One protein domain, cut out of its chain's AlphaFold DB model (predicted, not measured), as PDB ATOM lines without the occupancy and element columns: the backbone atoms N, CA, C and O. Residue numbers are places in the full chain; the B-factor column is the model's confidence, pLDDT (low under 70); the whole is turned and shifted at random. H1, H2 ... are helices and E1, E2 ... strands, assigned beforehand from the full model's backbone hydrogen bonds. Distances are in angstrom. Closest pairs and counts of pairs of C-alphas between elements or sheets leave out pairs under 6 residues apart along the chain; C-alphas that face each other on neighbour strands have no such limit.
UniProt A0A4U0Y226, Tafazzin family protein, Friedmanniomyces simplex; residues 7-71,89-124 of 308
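AT A GLANCE: This is residues 7 to 71 and 89 to 124 of the 308 residues of the protein "Tafazzin family protein" of Friedmanniomyces simplex (UniProt A0A4U0Y226). Little regular structure: a small parallel sheet, E1 and E2, sits between H3 and H4, amid long loops. H1 lies far out. Of 101 printed residues, 37 are in four named helices and two strands, in order H1 E1 H2 H3 E2 H4, mixed in class. The whole is compact, radius of gyration of the C-alphas 13.6 A, spanning 38 by 33 by 25 A.

IN THESE COORDINATES: Find C-alpha 18 at (226.696, 210.972, 215.400); E1, residues 18 to 22, runs 13.5 A. E2 is 41 to 44, H2 23 to 26, H3 30 to 38, H1 7 to 11. H4, 58 to 67, runs 14.6 A to (234.506, 216.674, 217.132).

HOW THE PARTS SIT: In E1 and E2, parallel, look for N 42 and O 19, 2.8 A. E1, H2 H3, E2 form a strand-helix-strand unit, parallel neighbours joined through helices, with a right-handed crossover. The closest C-alphas of E2 and H4, Thr 44 and Thr 59, are 6.4 A apart. In H3 and H4 every O i to N i+4 pair is within hydrogen-bond range; H1 has 0 of 1, and 1 of 2 O i to N i+3; H2 is too short.

THE WHOLE: Residues 72 to 88 are cut out, C-alphas 71 and 89 being 8.6 A apart. The E2 to H4 link is long. pLDDT is under 70 at 70 to 71 and 89 to 97.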
ATOM      1  N   PHE A   7     212.105 218.349 211.888       81.56
ATOM      2  CA  PHE A   7     212.237 217.324 210.850       81.56
ATOM      3  C   PHE A   7     213.333 217.648 209.834       81.56
ATOM      4  O   PHE A   7     214.070 216.751 209.465       81.56
ATOM      5  N   SER A   8     213.540 218.918 209.470       81.94
ATOM      6  CA  SER A   8     214.610 219.344 208.552       81.94
ATOM      7  C   SER A   8     216.012 218.825 208.905       81.94
ATOM      8  O   SER A   8     216.833 218.638 208.010       81.94
ATOM      9  N   HIS A   9     216.288 218.538 210.180       80.12
ATOM     10  CA  HIS A   9     217.584 218.032 210.631       80.12
ATOM     11  C   HIS A   9     217.833 216.575 210.223       80.12
ATOM     12  O   HIS A   9     218.988 216.177 210.115       80.12
ATOM     13  N   PHE A  10     216.794 215.771 209.967       76.38
ATOM     14  CA  PHE A  10     216.983 214.351 209.631       76.38
ATOM     15  C   PHE A  10     217.284 214.106 208.146       76.38
ATOM     16  O   PHE A  10     217.761 213.032 207.800       76.38
ATOM     17  N   TRP A  11     217.051 215.095 207.275       78.81
ATOM     18  CA  TRP A  11     217.326 215.006 205.831       78.81
ATOM     19  C   TRP A  11     218.592 215.764 205.429       78.81
ATOM     20  O   TRP A  11     218.916 215.817 204.245       78.81
ATOM     21  N   ASN A  12     219.320 216.332 206.394       82.19
ATOM     22  CA  ASN A  12     220.622 216.937 206.161       82.19
ATOM     23  C   ASN A  12     221.729 216.049 206.763       82.19
ATOM     24  O   ASN A  12     221.953 216.107 207.974       82.19
ATOM     25  N   PRO A  13     222.445 215.254 205.943       76.25
ATOM     26  CA  PRO A  13     223.486 214.347 206.424       76.25
ATOM     27  C   PRO A  13     224.611 215.042 207.198       76.25
ATOM     28  O   PRO A  13     225.126 214.457 208.147       76.25
ATOM     29  N   SER A  14     224.962 216.286 206.843       76.31
ATOM     30  CA  SER A  14     226.029 217.034 207.522       76.31
ATOM     31  C   SER A  14     225.596 217.592 208.879       76.31
ATOM     32  O   SER A  14     226.438 217.918 209.705       76.31
ATOM     33  N   ASN A  15     224.286 217.695 209.126       83.06
ATOM     34  CA  ASN A  15     223.729 218.143 210.403       83.06
ATOM     35  C   ASN A  15     223.162 216.979 211.239       83.06
ATOM     36  O   ASN A  15     222.662 217.174 212.348       83.06
ATOM     37  N   MET A  16     223.219 215.750 210.726       85.38
ATOM     38  CA  MET A  16     222.724 214.582 211.440       85.38
ATOM     39  C   MET A  16     223.727 214.155 212.515       85.38
ATOM     40  O   MET A  16     224.896 213.902 212.226       85.38
ATOM     41  N   ARG A  17     223.253 214.034 213.761       90.12
ATOM     42  CA  ARG A  17     224.098 213.654 214.904       90.12
ATOM     43  C   ARG A  17     224.822 212.337 214.666       90.12
ATOM     44  O   ARG A  17     224.233 211.381 214.156       90.12
ATOM     45  N   TRP A  18     226.022 212.244 215.210       93.88
ATOM     46  CA  TRP A  18     226.696 210.972 215.400       93.88
ATOM     47  C   TRP A  18     226.292 210.333 216.724       93.88
ATOM     48  O   TRP A  18     225.875 210.998 217.681       93.88
ATOM     49  N   SER A  19     226.378 209.010 216.784       93.75
ATOM     50  CA  SER A  19     226.094 208.263 218.003       93.75
ATOM     51  C   SER A  19     226.954 207.023 218.134       93.75
ATOM     52  O   SER A  19     227.520 206.539 217.160       93.75
ATOM     53  N   LEU A  20     227.048 206.506 219.352       93.88
ATOM     54  CA  LEU A  20     227.736 205.259 219.649       93.88
ATOM     55  C   LEU A  20     226.695 204.147 219.794       93.88
ATOM     56  O   LEU A  20     225.769 204.270 220.597       93.88
ATOM     57  N   GLY A  21     226.844 203.072 219.024       91.75
ATOM     58  CA  GLY A  21     225.985 201.890 219.087       91.75
ATOM     59  C   GLY A  21     226.776 200.669 219.533       91.75
ATOM     60  O   GLY A  21     227.921 200.485 219.125       91.75
ATOM     61  N   SER A  22     226.184 199.811 220.363       90.06
ATOM     62  CA  SER A  22     226.873 198.593 220.795       90.06
ATOM     63  C   SER A  22     227.069 197.632 219.627       90.06
ATOM     64  O   SER A  22     226.100 197.286 218.946       90.06
ATOM     65  N   TYR A  23     228.298 197.154 219.423       90.31
ATOM     66  CA  TYR A  23     228.622 196.242 218.324       90.31
ATOM     67  C   TYR A  23     227.752 194.975 218.342       90.31
ATOM     68  O   TYR A  23     227.102 194.624 217.360       90.31
ATOM     69  N   ASP A  24     227.629 194.353 219.512       86.75
ATOM     70  CA  ASP A  24     226.884 193.114 219.730       86.75
ATOM     71  C   ASP A  24     225.355 193.258 219.624       86.75
ATOM     72  O   ASP A  24     224.646 192.269 219.796       86.75
ATOM     73  N   ILE A  25     224.822 194.452 219.347       86.06
ATOM     74  CA  ILE A  25     223.378 194.713 219.201       86.06
ATOM     75  C   ILE A  25     223.083 195.320 217.834       86.06
ATOM     76  O   ILE A  25     222.224 194.820 217.110       86.06
ATOM     77  N   CYS A  26     223.802 196.383 217.482       89.12
ATOM     78  CA  CYS A  26     223.573 197.166 216.275       89.12
ATOM     79  C   CYS A  26     224.268 196.579 215.037       89.12
ATOM     80  O   CYS A  26     223.871 196.885 213.923       89.12
ATOM     81  N   PHE A  27     225.283 195.725 215.193       91.06
ATOM     82  CA  PHE A  27     226.149 195.305 214.084       91.06
ATOM     83  C   PHE A  27     226.219 193.777 213.934       91.06
ATOM     84  O   PHE A  27     227.239 193.219 213.540       91.06
ATOM     85  N   ARG A  28     225.121 193.068 214.245       88.88
ATOM     86  CA  ARG A  28     225.087 191.589 214.216       88.88
ATOM     87  C   ARG A  28     225.080 191.001 212.808       88.88
ATOM     88  O   ARG A  28     225.508 189.869 212.615       88.88
ATOM     89  N   ASN A  29     224.515 191.719 211.842       91.19
ATOM     90  CA  ASN A  29     224.391 191.258 210.463       91.19
ATOM     91  C   ASN A  29     224.585 192.414 209.478       91.19
ATOM     92  O   ASN A  29     224.484 193.581 209.846       91.19
ATOM     93  N   ARG A  30     224.831 192.085 208.205       90.31
ATOM     94  CA  ARG A  30     225.149 193.072 207.156       90.31
ATOM     95  C   ARG A  30     224.071 194.145 206.987       90.31
ATOM     96  O   ARG A  30     224.409 195.295 206.737       90.31
ATOM     97  N   PHE A  31     222.797 193.780 207.137       92.25
ATOM     98  CA  PHE A  31     221.685 194.723 207.020       92.25
ATOM     99  C   PHE A  31     221.670 195.725 208.178       92.25
ATOM    100  O   PHE A  31     221.607 196.928 207.946       92.25
ATOM    101  N   GLN A  32     221.781 195.243 209.417       92.31
ATOM    102  CA  GLN A  32     221.853 196.097 210.601       92.31
ATOM    103  C   GLN A  32     223.103 196.977 210.564       92.31
ATOM    104  O   GLN A  32     222.993 198.187 210.735       92.31
ATOM    105  N   THR A  33     224.263 196.407 210.233       91.62
ATOM    106  CA  THR A  33     225.507 197.164 210.059       91.62
ATOM    107  C   THR A  33     225.330 198.294 209.052       91.62
ATOM    108  O   THR A  33     225.690 199.427 209.359       91.62
ATOM    109  N   ALA A  34     224.731 198.027 207.887       91.56
ATOM    110  CA  ALA A  34     224.453 199.066 206.902       91.56
ATOM    111  C   ALA A  34     223.497 200.134 207.459       91.56
ATOM    112  O   ALA A  34     223.816 201.316 207.405       91.56
ATOM    113  N   PHE A  35     222.372 199.727 208.053       93.00
ATOM    114  CA  PHE A  35     221.384 200.639 208.634       93.00
ATOM    115  C   PHE A  35     221.998 201.592 209.670       93.00
ATOM    116  O   PHE A  35     221.825 202.805 209.574       93.00
ATOM    117  N   PHE A  36     222.750 201.063 210.639       92.75
ATOM    118  CA  PHE A  36     223.359 201.878 211.690       92.75
ATOM    119  C   PHE A  36     224.522 202.728 211.168       92.75
ATOM    120  O   PHE A  36     224.644 203.883 211.571       92.75
ATOM    121  N   THR A  37     225.319 202.215 210.227       91.12
ATOM    122  CA  THR A  37     226.397 202.995 209.597       91.12
ATOM    123  C   THR A  37     225.834 204.190 208.823       91.12
ATOM    124  O   THR A  37     226.299 205.307 209.018       91.12
ATOM    125  N   TYR A  38     224.787 203.989 208.012       89.38
ATOM    126  CA  TYR A  38     224.111 205.086 207.301       89.38
ATOM    127  C   TYR A  38     223.348 206.032 208.239       89.38
ATOM    128  O   TYR A  38     223.121 207.186 207.896       89.38
ATOM    129  N   GLY A  39     222.980 205.566 209.433       89.31
ATOM    130  CA  GLY A  39     222.403 206.378 210.503       89.31
ATOM    131  C   GLY A  39     223.436 207.081 211.394       89.31
ATOM    132  O   GLY A  39     223.117 207.357 212.550       89.31
ATOM    133  N   ASN A  40     224.668 207.305 210.914       92.50
ATOM    134  CA  ASN A  40     225.776 207.941 211.648       92.50
ATOM    135  C   ASN A  40     226.046 207.308 213.028       92.50
ATOM    136  O   ASN A  40     226.326 207.985 214.022       92.50
ATOM    137  N   THR A  41     225.930 205.983 213.122       93.81
ATOM    138  CA  THR A  41     226.193 205.242 214.359       93.81
ATOM    139  C   THR A  41     227.517 204.505 214.258       93.81
ATOM    140  O   THR A  41     227.713 203.685 213.364       93.81
ATOM    141  N   LEU A  42     228.417 204.772 215.203       94.50
ATOM    142  CA  LEU A  42     229.727 204.144 215.273       94.50
ATOM    143  C   LEU A  42     229.707 202.888 216.155       94.50
ATOM    144  O   LEU A  42     229.166 202.922 217.270       94.50
ATOM    145  N   PRO A  43     230.322 201.786 215.696       93.81
ATOM    146  CA  PRO A  43     230.377 200.528 216.431       93.81
ATOM    147  C   PRO A  43     231.245 200.652 217.677       93.81
ATOM    148  O   PRO A  43     232.415 201.015 217.615       93.81
ATOM    149  N   THR A  44     230.679 200.322 218.831       92.00
ATOM    150  CA  THR A  44     231.351 200.405 220.129       92.00
ATOM    151  C   THR A  44     231.395 199.035 220.780       92.00
ATOM    152  O   THR A  44     230.359 198.420 221.043       92.00
ATOM    153  N   HIS A  45     232.597 198.561 221.089       89.88
ATOM    154  CA  HIS A  45     232.799 197.301 221.786       89.88
ATOM    155  C   HIS A  45     232.712 197.509 223.298       89.88
ATOM    156  O   HIS A  45     233.353 198.386 223.890       89.88
ATOM    157  N   ARG A  46     231.915 196.662 223.948       85.50
ATOM    158  CA  ARG A  46     231.775 196.628 225.404       85.50
ATOM    159  C   ARG A  46     232.710 195.573 225.979       85.50
ATOM    160  O   ARG A  46     232.708 194.434 225.519       85.50
ATOM    161  N   LEU A  47     233.424 195.922 227.050       82.06
ATOM    162  CA  LEU A  47     234.337 195.007 227.755       82.06
ATOM    163  C   LEU A  47     233.665 193.713 228.247       82.06
ATOM    164  O   LEU A  47     234.346 192.724 228.474       82.06
ATOM    165  N   ALA A  48     232.341 193.713 228.431       73.88
ATOM    166  CA  ALA A  48     231.597 192.524 228.841       73.88
ATOM    167  C   ALA A  48     231.498 191.446 227.741       73.88
ATOM    168  O   ALA A  48     231.303 190.276 228.075       73.88
ATOM    169  N   HIS A  49     231.629 191.840 226.465       77.06
ATOM    170  CA  HIS A  49     231.413 190.984 225.291       77.06
ATOM    171  C   HIS A  49     232.639 190.866 224.375       77.06
ATOM    172  O   HIS A  49     232.680 189.970 223.539       77.06
ATOM    173  N   SER A  50     233.627 191.760 224.491       80.56
ATOM    174  CA  SER A  50     234.805 191.759 223.622       80.56
ATOM    175  C   SER A  50     236.053 192.267 224.355       80.56
ATOM    176  O   SER A  50     235.958 193.275 225.066       80.56
ATOM    177  N   PRO A  51     237.227 191.636 224.150       84.00
ATOM    178  CA  PRO A  51     238.492 192.107 224.717       84.00
ATOM    179  C   PRO A  51     238.946 193.446 224.116       84.00
ATOM    180  O   PRO A  51     239.664 194.191 224.771       84.00
ATOM    181  N   HIS A  52     238.471 193.788 222.913       82.62
ATOM    182  CA  HIS A  52     238.762 195.053 222.227       82.62
ATOM    183  C   HIS A  52     237.885 196.221 222.708       82.62
ATOM    184  O   HIS A  52     237.979 197.337 222.200       82.62
ATOM    185  N   GLY A  53     236.991 195.969 223.668       83.69
ATOM    186  CA  GLY A  53     236.153 197.007 224.244       83.69
ATOM    187  C   GLY A  53     236.909 197.947 225.179       83.69
ATOM    188  O   GLY A  53     238.027 197.689 225.615       83.69
ATOM    189  N   GLY A  54     236.239 199.029 225.564       87.00
ATOM    190  CA  GLY A  54     236.722 199.929 226.609       87.00
ATOM    191  C   GLY A  54     237.133 201.302 226.100       87.00
ATOM    192  O   GLY A  54     236.652 201.788 225.081       87.00
ATOM    193  N   LEU A  55     237.970 201.972 226.886       90.25
ATOM    194  CA  LEU A  55     238.201 203.408 226.760       90.25
ATOM    195  C   LEU A  55     239.070 203.787 225.547       90.25
ATOM    196  O   LEU A  55     238.874 204.848 224.958       90.25
ATOM    197  N   PHE A  56     240.009 202.918 225.170       92.25
ATOM    198  CA  PHE A  56     241.024 203.178 224.140       92.25
ATOM    199  C   PHE A  56     240.723 202.504 222.799       92.25
ATOM    200  O   PHE A  56     241.610 202.371 221.965       92.25
ATOM    201  N   GLN A  57     239.477 202.081 222.583       92.50
ATOM    202  CA  GLN A  57     239.077 201.496 221.308       92.50
ATOM    203  C   GLN A  57     239.166 202.530 220.164       92.50
ATOM    204  O   GLN A  57     238.869 203.710 220.395       92.50
ATOM    205  N   PRO A  58     239.481 202.107 218.926       92.19
ATOM    206  CA  PRO A  58     239.614 203.000 217.769       92.19
ATOM    207  C   PRO A  58     238.380 203.870 217.484       92.19
ATOM    208  O   PRO A  58     238.510 205.017 217.063       92.19
ATOM    209  N   THR A  59     237.175 203.386 217.802       93.94
ATOM    210  CA  THR A  59     235.941 204.182 217.694       93.94
ATOM    211  C   THR A  59     235.975 205.462 218.529       93.94
ATOM    212  O   THR A  59     235.446 206.487 218.099       93.94
ATOM    213  N   MET A  60     236.627 205.455 219.697       94.50
ATOM    214  CA  MET A  60     236.750 206.678 220.491       94.50
ATOM    215  C   MET A  60     237.656 207.703 219.820       94.50
ATOM    216  O   MET A  60     237.344 208.889 219.832       94.50
ATOM    217  N   THR A  61     238.733 207.251 219.180       93.06
ATOM    218  CA  THR A  61     239.602 208.107 218.370       93.06
ATOM    219  C   THR A  61     238.835 208.711 217.196       93.06
ATOM    220  O   THR A  61     238.949 209.908 216.951       93.06
ATOM    221  N   GLN A  62     237.977 207.936 216.526       93.00
ATOM    222  CA  GLN A  62     237.097 208.465 215.476       93.00
ATOM    223  C   GLN A  62     236.144 209.543 216.001       93.00
ATOM    224  O   GLN A  62     235.982 210.572 215.354       93.00
ATOM    225  N   CYS A  63     235.569 209.360 217.191       94.88
ATOM    226  CA  CYS A  63     234.721 210.378 217.815       94.88
ATOM    227  C   CYS A  63     235.484 211.676 218.106       94.88
ATOM    228  O   CYS A  63     234.991 212.753 217.793       94.88
ATOM    229  N   ILE A  64     236.696 211.578 218.661       94.94
ATOM    230  CA  ILE A  64     237.551 212.747 218.920       94.94
ATOM    231  C   ILE A  64     237.827 213.495 217.610       94.94
ATOM    232  O   ILE A  64     237.685 214.713 217.545       94.94
ATOM    233  N   ARG A  65     238.162 212.764 216.540       92.25
ATOM    234  CA  ARG A  65     238.430 213.351 215.221       92.25
ATOM    235  C   ARG A  65     237.190 213.959 214.565       92.25
ATOM    236  O   ARG A  65     237.340 214.924 213.837       92.25
ATOM    237  N   LEU A  66     235.993 213.427 214.816       92.38
ATOM    238  CA  LEU A  66     234.730 214.017 214.348       92.38
ATOM    239  C   LEU A  66     234.403 215.339 215.052       92.38
ATOM    240  O   LEU A  66     233.906 216.259 214.415       92.38
ATOM    241  N   LEU A  67     234.690 215.438 216.354       93.44
ATOM    242  CA  LEU A  67     234.506 216.674 217.132       93.44
ATOM    243  C   LEU A  67     235.532 217.761 216.772       93.44
ATOM    244  O   LEU A  67     235.338 218.933 217.088       93.44
ATOM    245  N   SER A  68     236.622 217.372 216.117       90.12
ATOM    246  CA  SER A  68     237.803 218.198 215.876       90.12
ATOM    247  C   SER A  68     238.064 218.390 214.381       90.12
ATOM    248  O   SER A  68     237.332 217.874 213.536       90.12
ATOM    249  N   ASP A  69     239.168 219.068 214.054       78.75
ATOM    250  CA  ASP A  69     239.803 218.948 212.742       78.75
ATOM    251  C   ASP A  69     241.138 218.180 212.868       78.75
ATOM    252  O   ASP A  69     242.119 218.730 213.371       78.75
ATOM    253  N   PRO A  70     241.224 216.913 212.413       61.62
ATOM    254  CA  PRO A  70     242.454 216.126 212.483       61.62
ATOM    255  C   PRO A  70     243.559 216.608 211.527       61.62
ATOM    256  O   PRO A  70     244.647 216.030 211.534       61.62
ATOM    257  N   HIS A  71     243.284 217.571 210.643       59.09
ATOM    258  CA  HIS A  71     244.214 218.084 209.628       59.09
ATOM    259  C   HIS A  71     244.452 219.590 209.754       59.09
ATOM    260  O   HIS A  71     245.241 220.141 208.983       59.09
ATOM    261  N   THR A  89     247.092 215.602 203.104       51.75
ATOM    262  CA  THR A  89     248.462 215.681 202.553       51.75
ATOM    263  C   THR A  89     248.923 214.370 201.904       51.75
ATOM    264  O   THR A  89     249.868 214.362 201.119       51.75
ATOM    265  N   SER A  90     248.264 213.256 202.225       51.47
ATOM    266  CA  SER A  90     248.444 211.956 201.586       51.47
ATOM    267  C   SER A  90     247.198 211.590 200.783       51.47
ATOM    268  O   SER A  90     246.071 211.847 201.208       51.47
ATOM    269  N   ASP A  91     247.401 210.977 199.614       49.84
ATOM    270  CA  ASP A  91     246.303 210.487 198.781       49.84
ATOM    271  C   ASP A  91     245.384 209.552 199.610       49.84
ATOM    272  O   ASP A  91     245.864 208.559 200.180       49.84
ATOM    273  N   PRO A  92     244.075 209.855 199.724       50.91
ATOM    274  CA  PRO A  92     243.131 209.064 200.512       50.91
ATOM    275  C   PRO A  92     242.987 207.621 200.006       50.91
ATOM    276  O   PRO A  92     242.627 206.741 200.788       50.91
ATOM    277  N   PHE A  93     243.310 207.348 198.736       44.53
ATOM    278  CA  PHE A  93     243.273 205.991 198.182       44.53
ATOM    279  C   PHE A  93     244.506 205.159 198.560       44.53
ATOM    280  O   PHE A  93     244.405 203.941 198.705       44.53
ATOM    281  N   SER A  94     245.647 205.813 198.793       42.19
ATOM    282  CA  SER A  94     246.918 205.162 199.136       42.19
ATOM    283  C   SER A  94     247.170 205.050 200.651       42.19
ATOM    284  O   SER A  94     247.973 204.224 201.079       42.19
ATOM    285  N   SER A  95     246.496 205.851 201.488       53.09
ATOM    286  CA  SER A  95     246.805 205.980 202.927       53.09
ATOM    287  C   SER A  95     245.990 205.092 203.882       53.09
ATOM    288  O   SER A  95     246.159 205.205 205.094       53.09
ATOM    289  N   ALA A  96     245.104 204.221 203.377       51.38
ATOM    290  CA  ALA A  96     244.212 203.371 204.189       51.38
ATOM    291  C   ALA A  96     243.381 204.133 205.255       51.38
ATOM    292  O   ALA A  96     242.845 203.529 206.180       51.38
ATOM    293  N   THR A  97     243.224 205.453 205.113       65.94
ATOM    294  CA  THR A  97     242.556 206.338 206.086       65.94
ATOM    295  C   THR A  97     241.032 206.323 205.994       65.94
ATOM    296  O   THR A  97     240.366 206.822 206.897       65.94
ATOM    297  N   LEU A  98     240.456 205.746 204.933       81.62
ATOM    298  CA  LEU A  98     239.005 205.726 204.704       81.62
ATOM    299  C   LEU A  98     238.258 204.692 205.554       81.62
ATOM    300  O   LEU A  98     237.037 204.776 205.674       81.62
ATOM    301  N   ASN A  99     238.973 203.737 206.152       86.56
ATOM    302  CA  ASN A  99     238.412 202.720 207.031       86.56
ATOM    303  C   ASN A  99     239.240 202.602 208.311       86.56
ATOM    304  O   ASN A  99     240.417 202.943 208.346       86.56
ATOM    305  N   TYR A 100     238.628 202.076 209.364       88.69
ATOM    306  CA  TYR A 100     239.319 201.695 210.586       88.69
ATOM    307  C   TYR A 100     238.829 200.330 211.073       88.69
ATOM    308  O   TYR A 100     237.736 199.876 210.727       88.69
ATOM    309  N   THR A 101     239.663 199.677 211.874       88.94
ATOM    310  CA  THR A 101     239.403 198.360 212.462       88.94
ATOM    311  C   THR A 101     239.433 198.465 213.983       88.94
ATOM    312  O   THR A 101     240.185 199.273 214.528       88.94
ATOM    313  N   ILE A 102     238.599 197.686 214.673       86.56
ATOM    314  CA  ILE A 102     238.557 197.584 216.137       86.56
ATOM    315  C   ILE A 102     239.204 196.272 216.594       86.56
ATOM    316  O   ILE A 102     239.935 196.266 217.587       86.56
ATOM    317  N   THR A 103     238.963 195.170 215.879       86.06
ATOM    318  CA  THR A 103     239.490 193.834 216.215       86.06
ATOM    319  C   THR A 103     240.724 193.436 215.409       86.06
ATOM    320  O   THR A 103     241.345 192.420 215.710       86.06
ATOM    321  N   GLY A 104     241.073 194.197 214.370       84.31
ATOM    322  CA  GLY A 104     242.077 193.842 213.362       84.31
ATOM    323  C   GLY A 104     241.519 193.016 212.197       84.31
ATOM    324  O   GLY A 104     242.197 192.853 211.186       84.31
ATOM    325  N   SER A 105     240.295 192.496 212.321       84.00
ATOM    326  CA  SER A 105     239.624 191.676 211.300       84.00
ATOM    327  C   SER A 105     238.338 192.301 210.757       84.00
ATOM    328  O   SER A 105     237.849 191.888 209.705       84.00
ATOM    329  N   ASP A 106     237.782 193.282 211.467       85.88
ATOM    330  CA  ASP A 106     236.630 194.072 211.051       85.88
ATOM    331  C   ASP A 106     237.050 195.340 210.296       85.88
ATOM    332  O   ASP A 106     238.149 195.863 210.467       85.88
ATOM    333  N   PHE A 107     236.152 195.849 209.455       86.69
ATOM    334  CA  PHE A 107     236.383 197.068 208.685       86.69
ATOM    335  C   PHE A 107     235.139 197.945 208.737       86.69
ATOM    336  O   PHE A 107     234.062 197.532 208.299       86.69
ATOM    337  N   PHE A 108     235.303 199.164 209.246       88.94
ATOM    338  CA  PHE A 108     234.262 200.186 209.262       88.94
ATOM    339  C   PHE A 108     234.731 201.443 208.542       88.94
ATOM    340  O   PHE A 108     235.905 201.795 208.665       88.94
ATOM    341  N   PRO A 109     233.831 202.163 207.853       89.62
ATOM    342  CA  PRO A 109     234.146 203.477 207.310       89.62
ATOM    343  C   PRO A 109     234.630 204.422 208.411       89.62
ATOM    344  O   PRO A 109     234.013 204.503 209.471       89.62
ATOM    345  N   ALA A 110     235.716 205.149 208.160       89.06
ATOM    346  CA  ALA A 110     236.224 206.194 209.039       89.06
ATOM    347  C   ALA A 110     235.592 207.536 208.639       89.06
ATOM    348  O   ALA A 110     236.070 208.191 207.710       89.06
ATOM    349  N   PRO A 111     234.512 207.989 209.300       88.25
ATOM    350  CA  PRO A 111     233.809 209.189 208.859       88.25
ATOM    351  C   PRO A 111     234.634 210.463 209.037       88.25
ATOM    352  O   PRO A 111     234.409 211.426 208.310       88.25
ATOM    353  N   SER A 112     235.605 210.457 209.957       85.25
ATOM    354  CA  SER A 112     236.507 211.588 210.192       85.25
ATOM    355  C   SER A 112     237.487 211.847 209.041       85.25
ATOM    356  O   SER A 112     238.071 212.926 208.976       85.25
ATOM    357  N   ALA A 113     237.636 210.899 208.107       84.00
ATOM    358  CA  ALA A 113     238.416 211.104 206.889       84.00
ATOM    359  C   ALA A 113     237.754 212.117 205.935       84.00
ATOM    360  O   ALA A 113     238.431 212.715 205.101       84.00
ATOM    361  N   TYR A 114     236.440 212.333 206.058       84.62
ATOM    362  CA  TYR A 114     235.694 213.247 205.200       84.62
ATOM    363  C   TYR A 114     235.590 214.635 205.848       84.62
ATOM    364  O   TYR A 114     234.996 214.753 206.923       84.62
ATOM    365  N   PRO A 115     236.077 215.708 205.193       82.44
ATOM    366  CA  PRO A 115     236.029 217.064 205.748       82.44
ATOM    367  C   PRO A 115     234.627 217.546 206.139       82.44
ATOM    368  O   PRO A 115     234.484 218.281 207.108       82.44
ATOM    369  N   ILE A 116     233.586 217.087 205.434       84.19
ATOM    370  CA  ILE A 116     232.181 217.431 205.717       84.19
ATOM    371  C   ILE A 116     231.689 216.958 207.095       84.19
ATOM    372  O   ILE A 116     230.698 217.476 207.596       84.19
ATOM    373  N   ASN A 117     232.370 215.982 207.702       88.38
ATOM    374  CA  ASN A 117     232.013 215.422 209.005       88.38
ATOM    375  C   ASN A 117     232.854 215.997 210.157       88.38
ATOM    376  O   ASN A 117     232.744 215.512 211.282       88.38
ATOM    377  N   ARG A 118     233.731 216.972 209.894       86.75
ATOM    378  CA  ARG A 118     234.513 217.652 210.937       86.75
ATOM    379  C   ARG A 118     233.627 218.618 211.713       86.75
ATOM    380  O   ARG A 118     232.651 219.129 211.168       86.75
ATOM    381  N   HIS A 119     233.975 218.863 212.974       89.81
ATOM    382  CA  HIS A 119     233.150 219.643 213.908       89.81
ATOM    383  C   HIS A 119     231.697 219.150 213.975       89.81
ATOM    384  O   HIS A 119     230.758 219.919 214.185       89.81
ATOM    385  N   ALA A 120     231.506 217.846 213.770       92.06
ATOM    386  CA  ALA A 120     230.207 217.233 213.922       92.06
ATOM    387  C   ALA A 120     229.826 217.174 215.403       92.06
ATOM    388  O   ALA A 120     230.653 217.327 216.298       92.06
ATOM    389  N   TRP A 121     228.558 216.889 215.672       92.38
ATOM    390  CA  TRP A 121     228.054 216.729 217.028       92.38
ATOM    391  C   TRP A 121     227.778 215.257 217.328       92.38
ATOM    392  O   TRP A 121     227.249 214.513 216.494       92.38
ATOM    393  N   ILE A 122     228.142 214.829 218.537       94.88
ATOM    394  CA  ILE A 122     228.006 213.445 218.997       94.88
ATOM    395  C   ILE A 122     227.071 213.414 220.199       94.88
ATOM    396  O   ILE A 122     227.273 214.121 221.180       94.88
ATOM    397  N   HIS A 123     226.068 212.545 220.146       94.25
ATOM    398  CA  HIS A 123     225.158 212.314 221.262       94.25
ATOM    399  C   HIS A 123     225.443 210.962 221.924       94.25
ATOM    400  O   HIS A 123     225.496 209.924 221.255       94.25
ATOM    401  N   ILE A 124     225.618 210.987 223.248       93.62
ATOM    402  CA  ILE A 124     226.127 209.868 224.047       93.62
ATOM    403  C   ILE A 124     225.276 209.684 225.299       93.62
ATOM    404  O   ILE A 124     224.907 210.653 225.954       93.62
TER     405      ILE A 124